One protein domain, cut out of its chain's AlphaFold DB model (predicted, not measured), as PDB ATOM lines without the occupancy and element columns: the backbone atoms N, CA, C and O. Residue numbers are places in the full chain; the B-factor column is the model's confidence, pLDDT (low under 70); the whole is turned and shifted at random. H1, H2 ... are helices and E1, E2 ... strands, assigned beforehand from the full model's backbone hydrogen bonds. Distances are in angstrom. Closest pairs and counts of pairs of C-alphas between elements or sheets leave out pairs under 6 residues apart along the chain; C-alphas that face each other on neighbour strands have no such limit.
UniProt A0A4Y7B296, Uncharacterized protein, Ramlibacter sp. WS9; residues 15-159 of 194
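This is residues 15 to 159 of the 194 residues of an uncharacterized protein of Ramlibacter sp. WS9 (UniProt A0A4Y7B296). A strongly twisted sheet of four strands, of which E1, E2 and E3 bend, reaches away from three helices gathered at one end of it. The two long helices, H1 and H3, point nearly the same way and, staggered along that direction, make the longest axis across that end; short H2 packs on the sheet and on H1, just before H3 begins, and residues 15 to 21 and 149 to 159 stick out. The printed part has 145 residues, in the order H1 E1 E2 E3 E4 H2 H3; the antiparallel sheet runs E1 E2 E3 E4, and the class is mixed. The whole is loose, with a radius of gyration of the C-alphas of 18.7 A, and flat, spanning 64 by 49 by 25 A.

Begin with H1, residues 15 to 41, which only grazes the sheet with its residues 32 to 40; look at the C-alphas of Glu 36 and Leu 87, 5.8 A apart. Next come E1, residues 48 to 58, E2, residues 69 to 81, E3, residues 84 to 98, and E4, residues 106 to 112, a meander, each strand the antiparallel neighbour of the one before. Find N 50 and O 76 at 2.8 A for the hairpin E1 and E2, N 73 and O 92 at 2.8 A for E2 and E3, and N 95 and O 109 at 2.8 A for E3 and E4. E2 bends by 96 degrees at residue 78. H2, residues 124 to 132, lies over E2 at a height over the sheet of 8.1 A and runs across the strands, at 79 degrees to E2 on the local plane. With residues 25 to 32 alone H1 touches H2, closest at C-alphas 28 and 128, 6.9 A, a steep tilt of 60 degrees, the same way. H3, residues 134 to 159, is on the same face as H2, which gives two layers, helices on one face of a sheet. H3 runs along the strands, at 14 degrees to E1 on the local plane, with C-alphas 50 and 137 closest at 6.0 A. H1 and H3 are near each other. Every O i to N i+4 pair is within hydrogen-bond range in H1 and H2, and 21 of 22 in H3.

Find C-alpha 15 at (-21.245, -8.348, -46.715); from there H1 runs 38.9 A. E1 measures 25.0 A, E2 29.1 A, E3 39.6 A and E4 20.5 A. After H2, follow H3 for 37.6 A to C-alpha 159 at (-32.571, -58.298, -6.234).

C-alphas 15 and 159 are the two farthest apart, at 65.3 A. The printed part has no cut, and the link from E4 to H2 is long. Look for low confidence at residues 59 to 66, under 70.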
ATOM      1  N   GLU A  15     -20.232  -8.873 -47.637       94.75
ATOM      2  CA  GLU A  15     -21.245  -8.348 -46.715       94.75
ATOM      3  C   GLU A  15     -22.554  -9.135 -46.827       94.75
ATOM      4  O   GLU A  15     -23.074  -9.622 -45.822       94.75
ATOM      5  N   ALA A  16     -23.044  -9.359 -48.051       93.69
ATOM      6  CA  ALA A  16     -24.248 -10.155 -48.280       93.69
ATOM      7  C   ALA A  16     -24.094 -11.608 -47.786       93.69
ATOM      8  O   ALA A  16     -25.004 -12.168 -47.167       93.69
ATOM      9  N   LYS A  17     -22.932 -12.235 -48.025       94.06
ATOM     10  CA  LYS A  17     -22.632 -13.592 -47.529       94.06
ATOM     11  C   LYS A  17     -22.504 -13.632 -46.007       94.06
ATOM     12  O   LYS A  17     -23.006 -14.572 -45.395       94.06
ATOM     13  N   ALA A  18     -21.875 -12.628 -45.402       92.69
ATOM     14  CA  ALA A  18     -21.721 -12.508 -43.958       92.69
ATOM     15  C   ALA A  18     -23.079 -12.339 -43.268       92.69
ATOM     16  O   ALA A  18     -23.346 -13.039 -42.293       92.69
ATOM     17  N   ALA A  19     -23.963 -11.499 -43.817       93.31
ATOM     18  CA  ALA A  19     -25.329 -11.339 -43.325       93.31
ATOM     19  C   ALA A  19     -26.092 -12.672 -43.358       93.31
ATOM     20  O   ALA A  19     -26.644 -13.098 -42.344       93.31
ATOM     21  N   ARG A  20     -26.039 -13.396 -44.486       93.06
ATOM     22  CA  ARG A  20     -26.675 -14.716 -44.610       93.06
ATOM     23  C   ARG A  20     -26.100 -15.738 -43.626       93.06
ATOM     24  O   ARG A  20     -26.857 -16.509 -43.040       93.06
ATOM     25  N   LEU A  21     -24.779 -15.757 -43.452       89.88
ATOM     26  CA  LEU A  21     -24.108 -16.644 -42.503       89.88
ATOM     27  C   LEU A  21     -24.520 -16.335 -41.061       89.88
ATOM     28  O   LEU A  21     -24.716 -17.262 -40.278       89.88
ATOM     29  N   HIS A  22     -24.663 -15.056 -40.710       90.25
ATOM     30  CA  HIS A  22     -25.110 -14.649 -39.383       90.25
ATOM     31  C   HIS A  22     -26.534 -15.130 -39.115       90.25
ATOM     32  O   HIS A  22     -26.731 -15.864 -38.152       90.25
ATOM     33  N   THR A  23     -27.479 -14.842 -40.021       91.62
ATOM     34  CA  THR A  23     -28.871 -15.301 -39.898       91.62
ATOM     35  C   THR A  23     -28.957 -16.821 -39.765       91.62
ATOM     36  O   THR A  23     -29.621 -17.323 -38.864       91.62
ATOM     37  N   ALA A  24     -28.244 -17.569 -40.613       87.94
ATOM     38  CA  ALA A  24     -28.230 -19.029 -40.531       87.94
ATOM     39  C   ALA A  24     -27.623 -19.534 -39.208       87.94
ATOM     40  O   ALA A  24     -28.128 -20.489 -38.618       87.94
ATOM     41  N   SER A  25     -26.556 -18.890 -38.724       88.88
ATOM     42  CA  SER A  25     -25.939 -19.224 -37.439       88.88
ATOM     43  C   SER A  25     -26.860 -18.929 -36.257       88.88
ATOM     44  O   SER A  25     -26.779 -19.648 -35.266       88.88
ATOM     45  N   ASP A  26     -27.682 -17.887 -36.324       91.31
ATOM     46  CA  ASP A  26     -28.595 -17.526 -35.240       91.31
ATOM     47  C   ASP A  26     -29.754 -18.520 -35.170       91.31
ATOM     48  O   ASP A  26     -30.007 -19.079 -34.104       91.31
ATOM     49  N   SER A  27     -30.349 -18.869 -36.316       91.38
ATOM     50  CA  SER A  27     -31.364 -19.929 -36.387       91.38
ATOM     51  C   SER A  27     -30.835 -21.279 -35.889       91.38
ATOM     52  O   SER A  27     -31.544 -22.002 -35.191       91.38
ATOM     53  N   ALA A  28     -29.577 -21.624 -36.194       91.00
ATOM     54  CA  ALA A  28     -28.945 -22.827 -35.654       91.00
ATOM     55  C   ALA A  28     -28.842 -22.784 -34.118       91.00
ATOM     56  O   ALA A  28     -29.113 -23.784 -33.459       91.00
ATOM     57  N   ASN A  29     -28.507 -21.630 -33.532       94.38
ATOM     58  CA  ASN A  29     -28.420 -21.485 -32.076       94.38
ATOM     59  C   ASN A  29     -29.785 -21.619 -31.404       94.38
ATOM     60  O   ASN A  29     -29.882 -22.252 -30.356       94.38
ATOM     61  N   GLU A  30     -30.831 -21.048 -32.001       95.88
ATOM     62  CA  GLU A  30     -32.205 -21.166 -31.504       95.88
ATOM     63  C   GLU A  30     -32.671 -22.627 -31.498       95.88
ATOM     64  O   GLU A  30     -33.209 -23.111 -30.500       95.88
ATOM     65  N   LEU A  31     -32.398 -23.361 -32.583       96.31
ATOM     66  CA  LEU A  31     -32.687 -24.791 -32.686       96.31
ATOM     67  C   LEU A  31     -31.911 -25.605 -31.645       96.31
ATOM     68  O   LEU A  31     -32.524 -26.374 -30.905       96.31
ATOM     69  N   LEU A  32     -30.595 -25.402 -31.535       97.50
ATOM     70  CA  LEU A  32     -29.763 -26.071 -30.530       97.50
ATOM     71  C   LEU A  32     -30.258 -25.795 -29.109       97.50
ATOM     72  O   LEU A  32     -30.393 -26.723 -28.317       97.50
ATOM     73  N   SER A  33     -30.589 -24.539 -28.799       97.69
ATOM     74  CA  SER A  33     -31.114 -24.148 -27.489       97.69
ATOM     75  C   SER A  33     -32.465 -24.802 -27.192       97.69
ATOM     76  O   SER A  33     -32.718 -25.193 -26.051       97.69
ATOM     77  N   SER A  34     -33.336 -24.931 -28.196       98.00
ATOM     78  CA  SER A  34     -34.631 -25.607 -28.071       98.00
ATOM     79  C   SER A  34     -34.460 -27.105 -27.802       98.00
ATOM     80  O   SER A  34     -35.095 -27.646 -26.895       98.00
ATOM     81  N   ILE A  35     -33.562 -27.768 -28.538       97.88
ATOM     82  CA  ILE A  35     -33.253 -29.194 -28.361       97.88
ATOM     83  C   ILE A  35     -32.639 -29.444 -26.982       97.88
ATOM     84  O   ILE A  35     -33.129 -30.296 -26.245       97.88
ATOM     85  N   GLU A  36     -31.624 -28.667 -26.602       97.88
ATOM     86  CA  GLU A  36     -30.988 -28.758 -25.286       97.88
ATOM     87  C   GLU A  36     -32.010 -28.587 -24.156       97.88
ATOM     88  O   GLU A  36     -32.059 -29.403 -23.239       97.88
ATOM     89  N   SER A  37     -32.885 -27.581 -24.255       97.81
ATOM     90  CA  SER A  37     -33.927 -27.340 -23.251       97.81
ATOM     91  C   SER A  37     -34.869 -28.535 -23.104       97.81
ATOM     92  O   SER A  37     -35.216 -28.907 -21.984       97.81
ATOM     93  N   ARG A  38     -35.260 -29.168 -24.217       97.75
ATOM     94  CA  ARG A  38     -36.096 -30.377 -24.196       97.75
ATOM     95  C   ARG A  38     -35.366 -31.548 -23.542       97.75
ATOM     96  O   ARG A  38     -35.940 -32.187 -22.670       97.75
ATOM     97  N   LEU A  39     -34.105 -31.795 -23.900       97.06
ATOM     98  CA  LEU A  39     -33.301 -32.866 -23.295       97.06
ATOM     99  C   LEU A  39     -33.122 -32.670 -21.784       97.06
ATOM    100  O   LEU A  39     -33.254 -33.622 -21.018       97.06
ATOM    101  N   ILE A  40     -32.889 -31.433 -21.336       96.94
ATOM    102  CA  ILE A  40     -32.808 -31.100 -19.908       96.94
ATOM    103  C   ILE A  40     -34.145 -31.381 -19.210       96.94
ATOM    104  O   ILE A  40     -34.155 -31.979 -18.138       96.94
ATOM    105  N   GLN A  41     -35.274 -30.993 -19.814       97.56
ATOM    106  CA  GLN A  41     -36.611 -31.220 -19.245       97.56
ATOM    107  C   GLN A  41     -36.956 -32.704 -19.081       97.56
ATOM    108  O   GLN A  41     -37.689 -33.051 -18.156       97.56
ATOM    109  N   LEU A  42     -36.407 -33.577 -19.932       96.00
ATOM    110  CA  LEU A  42     -36.571 -35.026 -19.803       96.00
ATOM    111  C   LEU A  42     -35.872 -35.600 -18.561       96.00
ATOM    112  O   LEU A  42     -36.181 -36.721 -18.175       96.00
ATOM    113  N   ASN A  43     -34.959 -34.853 -17.923       94.00
ATOM    114  CA  ASN A  43     -34.247 -35.262 -16.707       94.00
ATOM    115  C   ASN A  43     -33.626 -36.668 -16.798       94.00
ATOM    116  O   ASN A  43     -33.608 -37.403 -15.814       94.00
ATOM    117  N   LEU A  44     -33.088 -37.028 -17.970       92.25
ATOM    118  CA  LEU A  44     -32.550 -38.369 -18.228       92.25
ATOM    119  C   LEU A  44     -31.468 -38.760 -17.210       92.25
ATOM    120  O   LEU A  44     -31.386 -39.906 -16.791       92.25
ATOM    121  N   GLY A  45     -30.637 -37.798 -16.792       91.38
ATOM    122  CA  GLY A  45     -29.579 -38.035 -15.808       91.38
ATOM    123  C   GLY A  45     -28.447 -38.935 -16.315       91.38
ATOM    124  O   GLY A  45     -27.636 -39.386 -15.509       91.38
ATOM    125  N   VAL A  46     -28.380 -39.175 -17.628       93.81
ATOM    126  CA  VAL A  46     -27.403 -40.060 -18.270       93.81
ATOM    127  C   VAL A  46     -26.497 -39.256 -19.192       93.81
ATOM    128  O   VAL A  46     -26.944 -38.346 -19.889       93.81
ATOM    129  N   GLU A  47     -25.216 -39.605 -19.192       96.75
ATOM    130  CA  GLU A  47     -24.233 -39.038 -20.107       96.75
ATOM    131  C   GLU A  47     -24.187 -39.862 -21.394       96.75
ATOM    132  O   GLU A  47     -24.059 -41.089 -21.349       96.75
ATOM    133  N   VAL A  48     -24.289 -39.184 -22.538       97.69
ATOM    134  CA  VAL A  48     -24.237 -39.805 -23.868       97.69
ATOM    135  C   VAL A  48     -23.249 -39.039 -24.733       97.69
ATOM    136  O   VAL A  48     -23.333 -37.818 -24.836       97.69
ATOM    137  N   TRP A  49     -22.330 -39.754 -25.377       97.75
ATOM    138  CA  TRP A  49     -21.408 -39.201 -26.367       97.75
ATOM    139  C   TRP A  49     -21.673 -39.846 -27.711       97.75
ATOM    140  O   TRP A  49     -21.797 -41.066 -27.784       97.75
ATOM    141  N   PHE A  50     -21.722 -39.023 -28.750       97.31
ATOM    142  CA  PHE A  50     -21.913 -39.478 -30.110       97.31
ATOM    143  C   PHE A  50     -20.753 -40.374 -30.536       97.31
ATOM    144  O   PHE A  50     -19.587 -40.074 -30.270       97.31
ATOM    145  N   SER A  51     -21.070 -41.473 -31.211       93.50
ATOM    146  CA  SER A  51     -20.077 -42.466 -31.632       93.50
ATOM    147  C   SER A  51     -19.065 -41.943 -32.660       93.50
ATOM    148  O   SER A  51     -17.983 -42.512 -32.811       93.50
ATOM    149  N   ARG A  52     -19.402 -40.857 -33.368       93.88
ATOM    150  CA  ARG A  52     -18.605 -40.292 -34.462       93.88
ATOM    151  C   ARG A  52     -18.143 -38.867 -34.153       93.88
ATOM    152  O   ARG A  52     -18.883 -38.103 -33.529       93.88
ATOM    153  N   PRO A  53     -16.953 -38.470 -34.626       94.88
ATOM    154  CA  PRO A  53     -16.513 -37.091 -34.516       94.88
ATOM    155  C   PRO A  53     -17.339 -36.169 -35.417       94.88
ATOM    156  O   PRO A  53     -17.711 -36.536 -36.530       94.88
ATOM    157  N   ILE A  54     -17.625 -34.964 -34.920       96.25
ATOM    158  CA  ILE A  54     -18.312 -33.901 -35.676       96.25
ATOM    159  C   ILE A  54     -17.335 -32.948 -36.366       96.25
ATOM    160  O   ILE A  54     -17.735 -32.169 -37.227       96.25
ATOM    161  N   ASP A  55     -16.069 -32.984 -35.957       94.75
ATOM    162  CA  ASP A  55     -14.980 -32.204 -36.531       94.75
ATOM    163  C   ASP A  55     -13.643 -32.883 -36.219       94.75
ATOM    164  O   ASP A  55     -13.536 -33.622 -35.232       94.75
ATOM    165  N   SER A  56     -12.638 -32.631 -37.054       91.00
ATOM    166  CA  SER A  56     -11.275 -33.135 -36.880       91.00
ATOM    167  C   SER A  56     -10.270 -32.084 -37.322       91.00
ATOM    168  O   SER A  56     -10.417 -31.468 -38.376       91.00
ATOM    169  N   THR A  57      -9.229 -31.905 -36.522       85.19
ATOM    170  CA  THR A  57      -8.104 -31.020 -36.805       85.19
ATOM    171  C   THR A  57      -6.807 -31.795 -36.665       85.19
ATOM    172  O   THR A  57      -6.507 -32.319 -35.588       85.19
ATOM    173  N   ASP A  58      -6.031 -31.837 -37.741       78.62
ATOM    174  CA  ASP A  58      -4.721 -32.481 -37.749       78.62
ATOM    175  C   ASP A  58      -3.741 -31.660 -36.902       78.62
ATOM    176  O   ASP A  58      -3.611 -30.447 -37.089       78.62
ATOM    177  N   GLN A  59      -3.070 -32.309 -35.947       64.62
ATOM    178  CA  GLN A  59      -2.009 -31.671 -35.157       64.62
ATOM    179  C   GLN A  59      -0.627 -31.967 -35.730       64.62
ATOM    180  O   GLN A  59       0.235 -31.090 -35.733       64.62
ATOM    181  N   GLU A  60      -0.431 -33.174 -36.251       59.47
ATOM    182  CA  GLU A  60       0.795 -33.589 -36.920       59.47
ATOM    183  C   GLU A  60       0.406 -34.058 -38.323       59.47
ATOM    184  O   GLU A  60      -0.314 -35.043 -38.485       59.47
ATOM    185  N   GLY A  61       0.810 -33.289 -39.341       55.84
ATOM    186  CA  GLY A  61       0.619 -33.679 -40.739       55.84
ATOM    187  C   GLY A  61       1.260 -35.040 -41.002       55.84
ATOM    188  O   GLY A  61       2.245 -35.377 -40.355       55.84
ATOM    189  N   ASP A  62       0.681 -35.805 -41.927       55.69
ATOM    190  CA  ASP A  62       1.097 -37.161 -42.299       55.69
ATOM    191  C   ASP A  62       2.633 -37.294 -42.386       55.69
ATOM    192  O   ASP A  62       3.266 -36.775 -43.309       55.69
ATOM    193  N   ILE A  63       3.236 -37.934 -41.377       57.66
ATOM    194  CA  ILE A  63       4.695 -38.061 -41.241       57.66
ATOM    195  C   ILE A  63       5.222 -39.248 -42.081       57.66
ATOM    196  O   ILE A  63       6.420 -39.499 -42.161       57.66
ATOM    197  N   GLY A  64       4.340 -39.942 -42.809       64.44
ATOM    198  CA  GLY A  64       4.672 -41.023 -43.728       64.44
ATOM    199  C   GLY A  64       3.798 -42.260 -43.501       64.44
ATOM    200  O   GLY A  64       3.231 -42.438 -42.425       64.44
ATOM    201  N   PRO A  65       3.732 -43.178 -44.483       62.00
ATOM    202  CA  PRO A  65       2.748 -44.268 -44.521       62.00
ATOM    203  C   PRO A  65       2.839 -45.282 -43.367       62.00
ATOM    204  O   PRO A  65       1.913 -46.066 -43.183       62.00
ATOM    205  N   ASN A  66       3.932 -45.268 -42.595       65.75
ATOM    206  CA  ASN A  66       4.193 -46.201 -41.496       65.75
ATOM    207  C   ASN A  66       4.370 -45.496 -40.141       65.75
ATOM    208  O   ASN A  66       4.784 -46.133 -39.170       65.75
ATOM    209  N   GLU A  67       4.118 -44.188 -40.069       72.00
ATOM    210  CA  GLU A  67       4.341 -43.409 -38.855       72.00
ATOM    211  C   GLU A  67       3.057 -43.219 -38.049       72.00
ATOM    212  O   GLU A  67       1.937 -43.411 -38.521       72.00
ATOM    213  N   THR A  68       3.234 -42.897 -36.770       79.69
ATOM    214  CA  THR A  68       2.105 -42.604 -35.890       79.69
ATOM    215  C   THR A  68       1.513 -41.256 -36.290       79.69
ATOM    216  O   THR A  68       2.235 -40.269 -36.362       79.69
ATOM    217  N   SER A  69       0.205 -41.211 -36.525       84.38
ATOM    218  CA  SER A  69      -0.538 -39.976 -36.780       84.38
ATOM    219  C   SER A  69      -1.323 -39.577 -35.535       84.38
ATOM    220  O   SER A  69      -1.913 -40.426 -34.860       84.38
ATOM    221  N   SER A  70      -1.332 -38.279 -35.232       88.19
ATOM    222  CA  SER A  70      -2.089 -37.695 -34.130       88.19
ATOM    223  C   SER A  70      -2.957 -36.545 -34.634       88.19
ATOM    224  O   SER A  70      -2.463 -35.545 -35.161       88.19
ATOM    225  N   HIS A  71      -4.264 -36.658 -34.420       89.94
ATOM    226  CA  HIS A  71      -5.230 -35.608 -34.727       89.94
ATOM    227  C   HIS A  71      -6.207 -35.420 -33.569       89.94
ATOM    228  O   HIS A  71      -6.445 -36.321 -32.761       89.94
ATOM    229  N   VAL A  72      -6.758 -34.216 -33.462       93.19
ATOM    230  CA  VAL A  72      -7.758 -33.881 -32.450       93.19
ATOM    231  C   VAL A  72      -9.123 -33.911 -33.093       93.19
ATOM    232  O   VAL A  72      -9.391 -33.173 -34.034       93.19
ATOM    233  N   VAL A  73      -9.997 -34.737 -32.544       95.25
ATOM    234  CA  VAL A  73     -11.395 -34.821 -32.931       95.25
ATOM    235  C   VAL A  73     -12.287 -34.153 -31.898       95.25
ATOM    236  O   VAL A  73     -11.977 -34.104 -30.708       95.25
ATOM    237  N   GLN A  74     -13.432 -33.660 -32.350       97.31
ATOM    238  CA  GLN A  74     -14.461 -33.077 -31.496       97.31
ATOM    239  C   GLN A  74     -15.663 -34.012 -31.464       97.31
ATOM    240  O   GLN A  74     -16.226 -34.340 -32.510       97.31
ATOM    241  N   ILE A  75     -16.063 -34.447 -30.269       97.94
ATOM    242  CA  ILE A  75     -17.186 -35.371 -30.081       97.94
ATOM    243  C   ILE A  75     -18.363 -34.627 -29.452       97.94
ATOM    244  O   ILE A  75     -18.215 -34.009 -28.395       97.94
ATOM    245  N   LEU A  76     -19.532 -34.709 -30.089       98.50
ATOM    246  CA  LEU A  76     -20.801 -34.204 -29.557       98.50
ATOM    247  C   LEU A  76     -21.300 -35.099 -28.418       98.50
ATOM    248  O   LEU A  76     -21.151 -36.316 -28.475       98.50
ATOM    249  N   GLY A  77     -21.939 -34.526 -27.405       98.19
ATOM    250  CA  GLY A  77     -22.616 -35.291 -26.367       98.19
ATOM    251  C   GLY A  77     -23.675 -34.504 -25.608       98.19
ATOM    252  O   GLY A  77     -23.828 -33.296 -25.780       98.19
ATOM    253  N   PHE A  78     -24.391 -35.211 -24.739       98.38
ATOM    254  CA  PHE A  78     -25.257 -34.667 -23.704       98.38
ATOM    255  C   PHE A  78     -24.636 -35.057 -22.369       98.38
ATOM    256  O   PHE A  78     -24.595 -36.233 -22.004       98.38
ATOM    257  N   ALA A  79     -24.060 -34.074 -21.686       97.81
ATOM    258  CA  ALA A  79     -23.183 -34.302 -20.548       97.81
ATOM    259  C   ALA A  79     -23.265 -33.141 -19.559       97.81
ATOM    260  O   ALA A  79     -23.838 -32.086 -19.846       97.81
ATOM    261  N   LYS A  80     -22.661 -33.321 -18.380       96.62
ATOM    262  CA  LYS A  80     -22.459 -32.211 -17.450       96.62
ATOM    263  C   LYS A  80     -21.268 -31.367 -17.894       96.62
ATOM    264  O   LYS A  80     -20.123 -31.778 -17.735       96.62
ATOM    265  N   ALA A  81     -21.544 -30.160 -18.369       95.69
ATOM    266  CA  ALA A  81     -20.547 -29.133 -18.634       95.69
ATOM    267  C   ALA A  81     -20.742 -27.984 -17.638       95.69
ATOM    268  O   ALA A  81     -21.863 -27.536 -17.403       95.69
ATOM    269  N   GLU A  82     -19.665 -27.534 -16.987       93.88
ATOM    270  CA  GLU A  82     -19.731 -26.471 -15.964       93.88
ATOM    271  C   GLU A  82     -20.771 -26.746 -14.847       93.88
ATOM    272  O   GLU A  82     -21.419 -25.839 -14.323       93.88
ATOM    273  N   GLY A  83     -20.971 -28.021 -14.492       93.94
ATOM    274  CA  GLY A  83     -21.907 -28.442 -13.444       93.94
ATOM    275  C   GLY A  83     -23.384 -28.501 -13.856       93.94
ATOM    276  O   GLY A  83     -24.221 -28.846 -13.021       93.94
ATOM    277  N   LYS A  84     -23.721 -28.217 -15.118       96.06
ATOM    278  CA  LYS A  84     -25.091 -28.287 -15.646       96.06
ATOM    279  C   LYS A  84     -25.176 -29.284 -16.795       96.06
ATOM    280  O   LYS A  84     -24.229 -29.428 -17.558       96.06
ATOM    281  N   TRP A  85     -26.312 -29.967 -16.911       97.75
ATOM    282  CA  TRP A  85     -26.610 -30.777 -18.090       97.75
ATOM    283  C   TRP A  85     -26.820 -29.864 -19.294       97.75
ATOM    284  O   TRP A  85     -27.592 -28.913 -19.203       97.75
ATOM    285  N   SER A  86     -26.130 -30.148 -20.391       97.94
ATOM    286  CA  SER A  86     -26.265 -29.415 -21.648       97.94
ATOM    287  C   SER A  86     -25.862 -30.305 -22.822       97.94
ATOM    288  O   SER A  86     -25.238 -31.357 -22.639       97.94
ATOM    289  N   LEU A  87     -26.157 -29.861 -24.043       98.31
ATOM    290  CA  LEU A  87     -25.389 -30.317 -25.191       98.31
ATOM    291  C   LEU A  87     -23.954 -29.818 -25.008       98.31
ATOM    292  O   LEU A  87     -23.711 -28.688 -24.571       98.31
ATOM    293  N   ALA A  88     -22.986 -30.673 -25.292       98.38
ATOM    294  CA  ALA A  88     -21.588 -30.420 -25.010       98.38
ATOM    295  C   ALA A  88     -20.695 -30.994 -26.105       98.38
ATOM    296  O   ALA A  88     -21.086 -31.886 -26.856       98.38
ATOM    297  N   VAL A  89     -19.479 -30.471 -26.180       98.19
ATOM    298  CA  VAL A  89     -18.423 -30.983 -27.046       98.19
ATOM    299  C   VAL A  89     -17.231 -31.333 -26.174       98.19
ATOM    300  O   VAL A  89     -16.878 -30.563 -25.274       98.19
ATOM    301  N   LYS A  90     -16.616 -32.486 -26.435       97.19
ATOM    302  CA  LYS A  90     -15.330 -32.846 -25.841       97.19
ATOM    303  C   LYS A  90     -14.261 -33.008 -26.927       97.19
ATOM    304  O   LYS A  90     -14.502 -33.739 -27.893       97.19
ATOM    305  N   PRO A  91     -13.092 -32.375 -26.766       96.62
ATOM    306  CA  PRO A  91     -11.935 -32.673 -27.591       96.62
ATOM    307  C   PRO A  91     -11.331 -34.022 -27.182       96.62
ATOM    308  O   PRO A  91     -11.164 -34.321 -25.993       96.62
ATOM    309  N   MET A  92     -10.995 -34.847 -28.167       96.06
ATOM    310  CA  MET A  92     -10.251 -36.085 -27.977       96.06
ATOM    311  C   MET A  92      -9.087 -36.140 -28.956       96.06
ATOM    312  O   MET A  92      -9.263 -35.897 -30.142       96.06
ATOM    313  N   ARG A  93      -7.906 -36.515 -28.482       94.50
ATOM    314  CA  ARG A  93      -6.760 -36.803 -29.336       94.50
ATOM    315  C   ARG A  93      -6.815 -38.265 -29.752       94.50
ATOM    316  O   ARG A  93      -6.741 -39.149 -28.895       94.50
ATOM    317  N   ALA A  94      -6.955 -38.501 -31.047       92.19
ATOM    318  CA  ALA A  94      -6.867 -39.811 -31.664       92.19
ATOM    319  C   ALA A  94      -5.433 -40.023 -32.163       92.19
ATOM    320  O   ALA A  94      -4.921 -39.245 -32.964       92.19
ATOM    321  N   VAL A  95      -4.786 -41.067 -31.650       90.75
ATOM    322  CA  VAL A  95      -3.438 -41.480 -32.046       90.75
ATOM    323  C   VAL A  95      -3.549 -42.823 -32.742       90.75
ATOM    324  O   VAL A  95      -3.919 -43.816 -32.108       90.75
ATOM    325  N   SER A  96      -3.234 -42.851 -34.030       90.38
ATOM    326  CA  SER A  96      -3.282 -44.049 -34.861       90.38
ATOM    327  C   SER A  96      -1.898 -44.445 -35.350       90.38
ATOM    328  O   SER A  96      -1.072 -43.585 -35.638       90.38
ATOM    329  N   GLY A  97      -1.652 -45.740 -35.482       90.12
ATOM    330  CA  GLY A  97      -0.392 -46.256 -36.005       90.12
ATOM    331  C   GLY A  97      -0.400 -47.775 -36.086       90.12
ATOM    332  O   GLY A  97      -1.457 -48.402 -36.037       90.12
ATOM    333  N   PHE A  98       0.791 -48.356 -36.170       89.88
ATOM    334  CA  PHE A  98       1.009 -49.795 -36.295       89.88
ATOM    335  C   PHE A  98       1.796 -50.314 -35.094       89.88
ATOM    336  O   PHE A  98       2.825 -49.742 -34.720       89.88
ATOM    337  N   PHE A  99       1.313 -51.376 -34.449       86.00
ATOM    338  CA  PHE A  99       1.963 -51.905 -33.252       86.00
ATOM    339  C   PHE A  99       3.360 -52.436 -33.598       86.00
ATOM    340  O   PHE A  99       3.498 -53.351 -34.397       86.00
ATOM    341  N   GLN A 100       4.411 -51.841 -33.020       86.56
ATOM    342  CA  GLN A 100       5.815 -52.178 -33.324       86.56
ATOM    343  C   GLN A 100       6.178 -52.101 -34.825       86.56
ATOM    344  O   GLN A 100       7.104 -52.773 -35.272       86.56
ATOM    345  N   GLY A 101       5.472 -51.269 -35.600       83.38
ATOM    346  CA  GLY A 101       5.667 -51.153 -37.049       83.38
ATOM    347  C   GLY A 101       5.054 -52.294 -37.868       83.38
ATOM    348  O   GLY A 101       5.279 -52.347 -39.076       83.38
ATOM    349  N   ASP A 102       4.287 -53.192 -37.242       87.62
ATOM    350  CA  ASP A 102       3.557 -54.253 -37.932       87.62
ATOM    351  C   ASP A 102       2.313 -53.691 -38.638       87.62
ATOM    352  O   ASP A 102       1.314 -53.346 -37.998       87.62
ATOM    353  N   MET A 103       2.384 -53.607 -39.969       87.44
ATOM    354  CA  MET A 103       1.312 -53.074 -40.815       87.44
ATOM    355  C   MET A 103       0.010 -53.885 -40.739       87.44
ATOM    356  O   MET A 103      -1.058 -53.341 -41.022       87.44
ATOM    357  N   ASP A 104       0.076 -55.146 -40.308       92.19
ATOM    358  CA  ASP A 104      -1.099 -56.000 -40.125       92.19
ATOM    359  C   ASP A 104      -1.773 -55.785 -38.754       92.19
ATOM    360  O   ASP A 104      -2.841 -56.340 -38.481       92.19
ATOM    361  N   CYS A 105      -1.189 -54.942 -37.893       89.50
ATOM    362  CA  CYS A 105      -1.688 -54.642 -36.553       89.50
ATOM    363  C   CYS A 105      -1.920 -53.129 -36.336       89.50
ATOM    364  O   CYS A 105      -1.207 -52.488 -35.550       89.50
ATOM    365  N   PRO A 106      -2.915 -52.521 -37.017       92.00
ATOM    366  CA  PRO A 106      -3.259 -51.122 -36.803       92.00
ATOM    367  C   PRO A 106      -3.920 -50.911 -35.434       92.00
ATOM    368  O   PRO A 106      -4.733 -51.721 -34.982       92.00
ATOM    369  N   PHE A 107      -3.628 -49.781 -34.796       90.12
ATOM    370  CA  PHE A 107      -4.297 -49.344 -33.572       90.12
ATOM    371  C   PHE A 107      -4.815 -47.913 -33.703       90.12
ATOM    372  O   PHE A 107      -4.262 -47.101 -34.444       90.12
ATOM    373  N   VAL A 108      -5.849 -47.590 -32.920       90.94
ATOM    374  CA  VAL A 108      -6.306 -46.216 -32.685       90.94
ATOM    375  C   VAL A 108      -6.608 -46.056 -31.202       90.94
ATOM    376  O   VAL A 108      -7.521 -46.685 -30.668       90.94
ATOM    377  N   ASN A 109      -5.844 -45.200 -30.534       92.12
ATOM    378  CA  ASN A 109      -6.043 -44.859 -29.132       92.12
ATOM    379  C   ASN A 109      -6.657 -43.468 -29.015       92.12
ATOM    380  O   ASN A 109      -6.244 -42.546 -29.714       92.12
ATOM    381  N   HIS A 110      -7.612 -43.311 -28.100       92.81
ATOM    382  CA  HIS A 110      -8.289 -42.040 -27.862       92.81
ATOM    383  C   HIS A 110      -7.973 -41.523 -26.461       92.81
ATOM    384  O   HIS A 110      -8.163 -42.228 -25.470       92.81
ATOM    385  N   TYR A 111      -7.537 -40.272 -26.381       93.69
ATOM    386  CA  TYR A 111      -7.185 -39.596 -25.137       93.69
ATOM    387  C   TYR A 111      -8.022 -38.329 -24.989       93.69
ATOM    388  O   TYR A 111      -8.293 -37.654 -25.978       93.69
ATOM    389  N   ALA A 112      -8.431 -37.979 -23.770       93.75
ATOM    390  CA  ALA A 112      -9.054 -36.679 -23.529       93.75
ATOM    391  C   ALA A 112      -8.050 -35.555 -23.842       93.75
ATOM    392  O   ALA A 112      -6.907 -35.628 -23.390       93.75
ATOM    393  N   ASP A 113      -8.476 -34.538 -24.594       93.56
ATOM    394  CA  ASP A 113      -7.601 -33.458 -25.078       93.56
ATOM    395  C   ASP A 113      -8.135 -32.065 -24.717       93.56
ATOM    396  O   ASP A 113      -8.220 -31.150 -25.531       93.56
ATOM    397  N   GLY A 114      -8.580 -31.917 -23.469       92.88
ATOM    398  CA  GLY A 114      -9.111 -30.663 -22.943       92.88
ATOM    399  C   GLY A 114     -10.450 -30.818 -22.224       92.88
ATOM    400  O   GLY A 114     -10.975 -31.926 -22.086       92.88
ATOM    401  N   PRO A 115     -10.997 -29.706 -21.705       95.06
ATOM    402  CA  PRO A 115     -12.241 -29.725 -20.957       95.06
ATOM    403  C   PRO A 115     -13.458 -29.898 -21.872       95.06
ATOM    404  O   PRO A 115     -13.490 -29.439 -23.015       95.06
ATOM    405  N   VAL A 116     -14.510 -30.491 -21.312       97.12
ATOM    406  CA  VAL A 116     -15.843 -30.499 -21.922       97.12
ATOM    407  C   VAL A 116     -16.401 -29.076 -21.936       97.12
ATOM    408  O   VAL A 116     -16.423 -28.404 -20.904       97.12
ATOM    409  N   THR A 117     -16.887 -28.629 -23.093       97.69
ATOM    410  CA  THR A 117     -17.425 -27.275 -23.287       97.69
ATOM    411  C   THR A 117     -18.901 -27.339 -23.687       97.69
ATOM    412  O   THR A 117     -19.243 -28.150 -24.550       97.69
ATOM    413  N   PRO A 118     -19.793 -26.495 -23.129       98.12
ATOM    414  CA  PRO A 118     -21.173 -26.409 -23.604       98.12
ATOM    415  C   PRO A 118     -21.226 -26.078 -25.102       98.12
ATOM    416  O   PRO A 118     -20.561 -25.144 -25.554       98.12
ATOM    417  N   LEU A 119     -22.044 -26.794 -25.878       98.00
ATOM    418  CA  LEU A 119     -22.104 -26.652 -27.336       98.00
ATOM    419  C   LEU A 119     -22.486 -25.226 -27.754       98.00
ATOM    420  O   LEU A 119     -21.906 -24.679 -28.688       98.00
ATOM    421  N   LEU A 120     -23.403 -24.578 -27.029       97.00
ATOM    422  CA  LEU A 120     -23.798 -23.192 -27.300       97.00
ATOM    423  C   LEU A 120     -22.659 -22.175 -27.103       97.00
ATOM    424  O   LEU A 120     -22.715 -21.097 -27.696       97.00
ATOM    425  N   LYS A 121     -21.627 -22.526 -26.322       96.94
ATOM    426  CA  LYS A 121     -20.396 -21.738 -26.141       96.94
ATOM    427  C   LYS A 121     -19.264 -22.153 -27.089       96.94
ATOM    428  O   LYS A 121     -18.247 -21.466 -27.142       96.94
ATOM    429  N   ALA A 122     -19.415 -23.263 -27.812       95.94
ATOM    430  CA  ALA A 122     -18.423 -23.742 -28.768       95.94
ATOM    431  C   ALA A 122     -18.359 -22.848 -30.021       95.94
ATOM    432  O   ALA A 122     -19.186 -21.956 -30.238       95.94
ATOM    433  N   SER A 123     -17.359 -23.094 -30.875       94.69
ATOM    434  CA  SER A 123     -17.174 -22.325 -32.107       94.69
ATOM    435  C   SER A 123     -18.399 -22.420 -33.030       94.69
ATOM    436  O   SER A 123     -19.156 -23.395 -33.019       94.69
ATOM    437  N   ARG A 124     -18.602 -21.405 -33.882       93.19
ATOM    438  CA  ARG A 124     -19.689 -21.419 -34.878       93.19
ATOM    439  C   ARG A 124     -19.617 -22.653 -35.780       93.19
ATOM    440  O   ARG A 124     -20.661 -23.228 -36.064       93.19
ATOM    441  N   ALA A 125     -18.414 -23.049 -36.193       92.88
ATOM    442  CA  ALA A 125     -18.204 -24.233 -37.019       92.88
ATOM    443  C   ALA A 125     -18.717 -25.497 -36.314       92.88
ATOM    444  O   ALA A 125     -19.547 -26.199 -36.879       92.88
ATOM    445  N   LEU A 126     -18.350 -25.706 -35.045       95.75
ATOM    446  CA  LEU A 126     -18.791 -26.877 -34.278       95.75
ATOM    447  C   LEU A 126     -20.302 -26.916 -34.065       95.75
ATOM    448  O   LEU A 126     -20.907 -27.977 -34.181       95.75
ATOM    449  N   ARG A 127     -20.932 -25.766 -33.804       96.25
ATOM    450  CA  ARG A 127     -22.396 -25.686 -33.687       96.25
ATOM    451  C   ARG A 127     -23.095 -26.065 -34.993       96.25
ATOM    452  O   ARG A 127     -24.094 -26.775 -34.959       96.25
ATOM    453  N   ILE A 128     -22.558 -25.632 -36.135       93.69
ATOM    454  CA  ILE A 128     -23.080 -26.014 -37.453       93.69
ATOM    455  C   ILE A 128     -22.864 -27.515 -37.701       93.69
ATOM    456  O   ILE A 128     -23.822 -28.194 -38.054       93.69
ATOM    457  N   SER A 129     -21.664 -28.052 -37.459       94.94
ATOM    458  CA  SER A 129     -21.385 -29.486 -37.626       94.94
ATOM    459  C   SER A 129     -22.286 -30.354 -36.748       94.94
ATOM    460  O   SER A 129     -22.887 -31.310 -37.232       94.94
ATOM    461  N   ALA A 130     -22.478 -29.976 -35.482       96.94
ATOM    462  CA  ALA A 130     -23.383 -30.671 -34.571       96.94
ATOM    463  C   ALA A 130     -24.830 -30.690 -35.086       96.94
ATOM    464  O   ALA A 130     -25.500 -31.714 -34.988       96.94
ATOM    465  N   MET A 131     -25.307 -29.591 -35.686       95.50
ATOM    466  CA  MET A 131     -26.650 -29.542 -36.276       95.50
ATOM    467  C   MET A 131     -26.838 -30.543 -37.420       95.50
ATOM    468  O   MET A 131     -27.946 -31.043 -37.596       95.50
ATOM    469  N   THR A 132     -25.782 -30.852 -38.181       94.81
ATOM    470  CA  THR A 132     -25.880 -31.800 -39.306       94.81
ATOM    471  C   THR A 132     -26.066 -33.249 -38.870       94.81
ATOM    472  O   THR A 132     -26.634 -34.021 -39.632       94.81
ATOM    473  N   VAL A 133     -25.631 -33.597 -37.655       96.81
ATOM    474  CA  VAL A 133     -25.707 -34.960 -37.096       96.81
ATOM    475  C   VAL A 133     -26.716 -35.086 -35.953       96.81
ATOM    476  O   VAL A 133     -26.797 -36.116 -35.284       96.81
ATOM    477  N   MET A 134     -27.442 -34.005 -35.656       96.94
ATOM    478  CA  MET A 134     -28.331 -33.934 -34.502       96.94
ATOM    479  C   MET A 134     -29.429 -35.009 -34.522       96.94
ATOM    480  O   MET A 134     -29.665 -35.607 -33.472       96.94
ATOM    481  N   PRO A 135     -30.093 -35.310 -35.660       97.50
ATOM    482  CA  PRO A 135     -31.084 -36.381 -35.704       97.50
ATOM    483  C   PRO A 135     -30.500 -37.743 -35.312       97.50
ATOM    484  O   PRO A 135     -31.080 -38.436 -34.480       97.50
ATOM    485  N   GLU A 136     -29.336 -38.110 -35.851       98.06
ATOM    486  CA  GLU A 136     -28.662 -39.365 -35.517       98.06
ATOM    487  C   GLU A 136     -28.217 -39.398 -34.054       98.06
ATOM    488  O   GLU A 136     -28.327 -40.430 -33.396       98.06
ATOM    489  N   PHE A 137     -27.750 -38.268 -33.522       98.12
ATOM    490  CA  PHE A 137     -27.362 -38.175 -32.118       98.12
ATOM    491  C   PHE A 137     -28.553 -38.371 -31.168       98.12
ATOM    492  O   PHE A 137     -28.421 -39.050 -30.152       98.12
ATOM    493  N   LEU A 138     -29.734 -37.839 -31.503       97.81
ATOM    494  CA  LEU A 138     -30.947 -38.063 -30.710       97.81
ATOM    495  C   LEU A 138     -31.363 -39.543 -30.697       97.81
ATOM    496  O   LEU A 138     -31.772 -40.039 -29.649       97.81
ATOM    497  N   VAL A 139     -31.188 -40.258 -31.813       97.75
ATOM    498  CA  VAL A 139     -31.400 -41.717 -31.879       97.75
ATOM    499  C   VAL A 139     -30.393 -42.467 -30.999       97.75
ATOM    500  O   VAL A 139     -30.754 -43.433 -30.331       97.75
ATOM    501  N   GLU A 140     -29.133 -42.023 -30.940       97.00
ATOM    502  CA  GLU A 140     -28.148 -42.612 -30.021       97.00
ATOM    503  C   GLU A 140     -28.503 -42.371 -28.546       97.00
ATOM    504  O   GLU A 140     -28.301 -43.266 -27.723       97.00
ATOM    505  N   ILE A 141     -29.068 -41.206 -28.201       97.12
ATOM    506  CA  ILE A 141     -29.583 -40.948 -26.847       97.12
ATOM    507  C   ILE A 141     -30.729 -41.904 -26.516       97.12
ATOM    508  O   ILE A 141     -30.694 -42.524 -25.455       97.12
ATOM    509  N   GLU A 142     -31.719 -42.034 -27.403       97.06
ATOM    510  CA  GLU A 142     -32.864 -42.938 -27.223       97.06
ATOM    511  C   GLU A 142     -32.388 -44.371 -26.971       97.06
ATOM    512  O   GLU A 142     -32.664 -44.938 -25.915       97.06
ATOM    513  N   LYS A 143     -31.537 -44.893 -27.861       96.56
ATOM    514  CA  LYS A 143     -30.946 -46.224 -27.712       96.56
ATOM    515  C   LYS A 143     -30.224 -46.387 -26.374       96.56
ATOM    516  O   LYS A 143     -30.338 -47.425 -25.724       96.56
ATOM    517  N   ARG A 144     -29.457 -45.378 -25.949       95.94
ATOM    518  CA  ARG A 144     -28.712 -45.448 -24.690       95.94
ATOM    519  C   ARG A 144     -29.636 -45.467 -23.474       95.94
ATOM    520  O   ARG A 144     -29.305 -46.105 -22.476       95.94
ATOM    521  N   VAL A 145     -30.761 -44.762 -23.537       95.69
ATOM    522  CA  VAL A 145     -31.791 -44.793 -22.494       95.69
ATOM    523  C   VAL A 145     -32.453 -46.171 -22.446       95.69
ATOM    524  O   VAL A 145     -32.547 -46.729 -21.354       95.69
ATOM    525  N   ASP A 146     -32.808 -46.754 -23.591       96.31
ATOM    526  CA  ASP A 146     -33.401 -48.099 -23.663       96.31
ATOM    527  C   ASP A 146     -32.479 -49.161 -23.044       96.31
ATOM    528  O   ASP A 146     -32.888 -49.914 -22.164       96.31
ATOM    529  N   GLU A 147     -31.188 -49.148 -23.400       95.25
ATOM    530  CA  GLU A 147     -30.184 -50.051 -22.817       95.25
ATOM    531  C   GLU A 147     -30.100 -49.944 -21.285       95.25
ATOM    532  O   GLU A 147     -29.836 -50.931 -20.587       95.25
ATOM    533  N   LEU A 148     -30.278 -48.735 -20.743       94.00
ATOM    534  CA  LEU A 148     -30.252 -48.498 -19.303       94.00
ATOM    535  C   LEU A 148     -31.528 -48.999 -18.625       94.00
ATOM    536  O   LEU A 148     -31.427 -49.581 -17.546       94.00
ATOM    537  N   VAL A 149     -32.693 -48.822 -19.249       94.81
ATOM    538  CA  VAL A 149     -33.965 -49.367 -18.753       94.81
ATOM    539  C   VAL A 149     -33.912 -50.896 -18.721       94.81
ATOM    540  O   VAL A 149     -34.131 -51.483 -17.663       94.81
ATOM    541  N   ASP A 150     -33.480 -51.536 -19.811       94.75
ATOM    542  CA  ASP A 150     -33.328 -52.996 -19.888       94.75
ATOM    543  C   ASP A 150     -32.364 -53.532 -18.813       94.75
ATOM    544  O   ASP A 150     -32.601 -54.560 -18.168       94.75
ATOM    545  N   SER A 151     -31.264 -52.809 -18.579       92.69
ATOM    546  CA  SER A 151     -30.289 -53.155 -17.540       92.69
ATOM    547  C   SER A 151     -30.883 -53.064 -16.130       92.69
ATOM    548  O   SER A 151     -30.550 -53.888 -15.271       92.69
ATOM    549  N   LEU A 152     -31.756 -52.084 -15.878       91.31
ATOM    550  CA  LEU A 152     -32.437 -51.912 -14.593       91.31
ATOM    551  C   LEU A 152     -33.474 -53.012 -14.351       91.31
ATOM    552  O   LEU A 152     -33.489 -53.581 -13.259       91.31
ATOM    553  N   ASP A 153     -34.267 -53.377 -15.355       90.81
ATOM    554  CA  ASP A 153     -35.253 -54.461 -15.249       90.81
ATOM    555  C   ASP A 153     -34.575 -55.821 -15.008       90.81
ATOM    556  O   ASP A 153     -34.987 -56.618 -14.149       90.81
ATOM    557  N   GLY A 154     -33.454 -56.058 -15.697       87.75
ATOM    558  CA  GLY A 154     -32.612 -57.231 -15.479       87.75
ATOM    559  C   GLY A 154     -31.975 -57.271 -14.084       87.75
ATOM    560  O   GLY A 154     -31.805 -58.354 -13.514       87.75
ATOM    561  N   ALA A 155     -31.630 -56.116 -13.508       85.69
ATOM    562  CA  ALA A 155     -31.094 -56.018 -12.151       85.69
ATOM    563  C   ALA A 155     -32.184 -56.193 -11.083       85.69
ATOM    564  O   ALA A 155     -31.984 -56.939 -10.123       85.69
ATOM    565  N   ALA A 156     -33.354 -55.574 -11.261       78.00
ATOM    566  CA  ALA A 156     -34.490 -55.683 -10.346       78.00
ATOM    567  C   ALA A 156     -34.949 -57.140 -10.180       78.00
ATOM    568  O   ALA A 156     -35.204 -57.595  -9.063       78.00
ATOM    569  N   SER A 157     -34.939 -57.904 -11.274       80.00
ATOM    570  CA  SER A 157     -35.261 -59.337 -11.277       80.00
ATOM    571  C   SER A 157     -34.286 -60.192 -10.450       80.00
ATOM    572  O   SER A 157     -34.646 -61.279 -10.011       80.00
ATOM    573  N   LYS A 158     -33.056 -59.715 -10.204       78.94
ATOM    574  CA  LYS A 158     -32.025 -60.416  -9.411       78.94
ATOM    575  C   LYS A 158     -32.009 -60.016  -7.934       78.94
ATOM    576  O   LYS A 158     -31.425 -60.732  -7.126       78.94
ATOM    577  N   ILE A 159     -32.600 -58.871  -7.590       74.94
ATOM    578  CA  ILE A 159     -32.571 -58.298  -6.234       74.94
ATOM    579  C   ILE A 159     -33.778 -58.749  -5.397       74.94
ATOM    580  O   ILE A 159     -33.733 -58.631  -4.174       74.94
TER     581      ILE A 159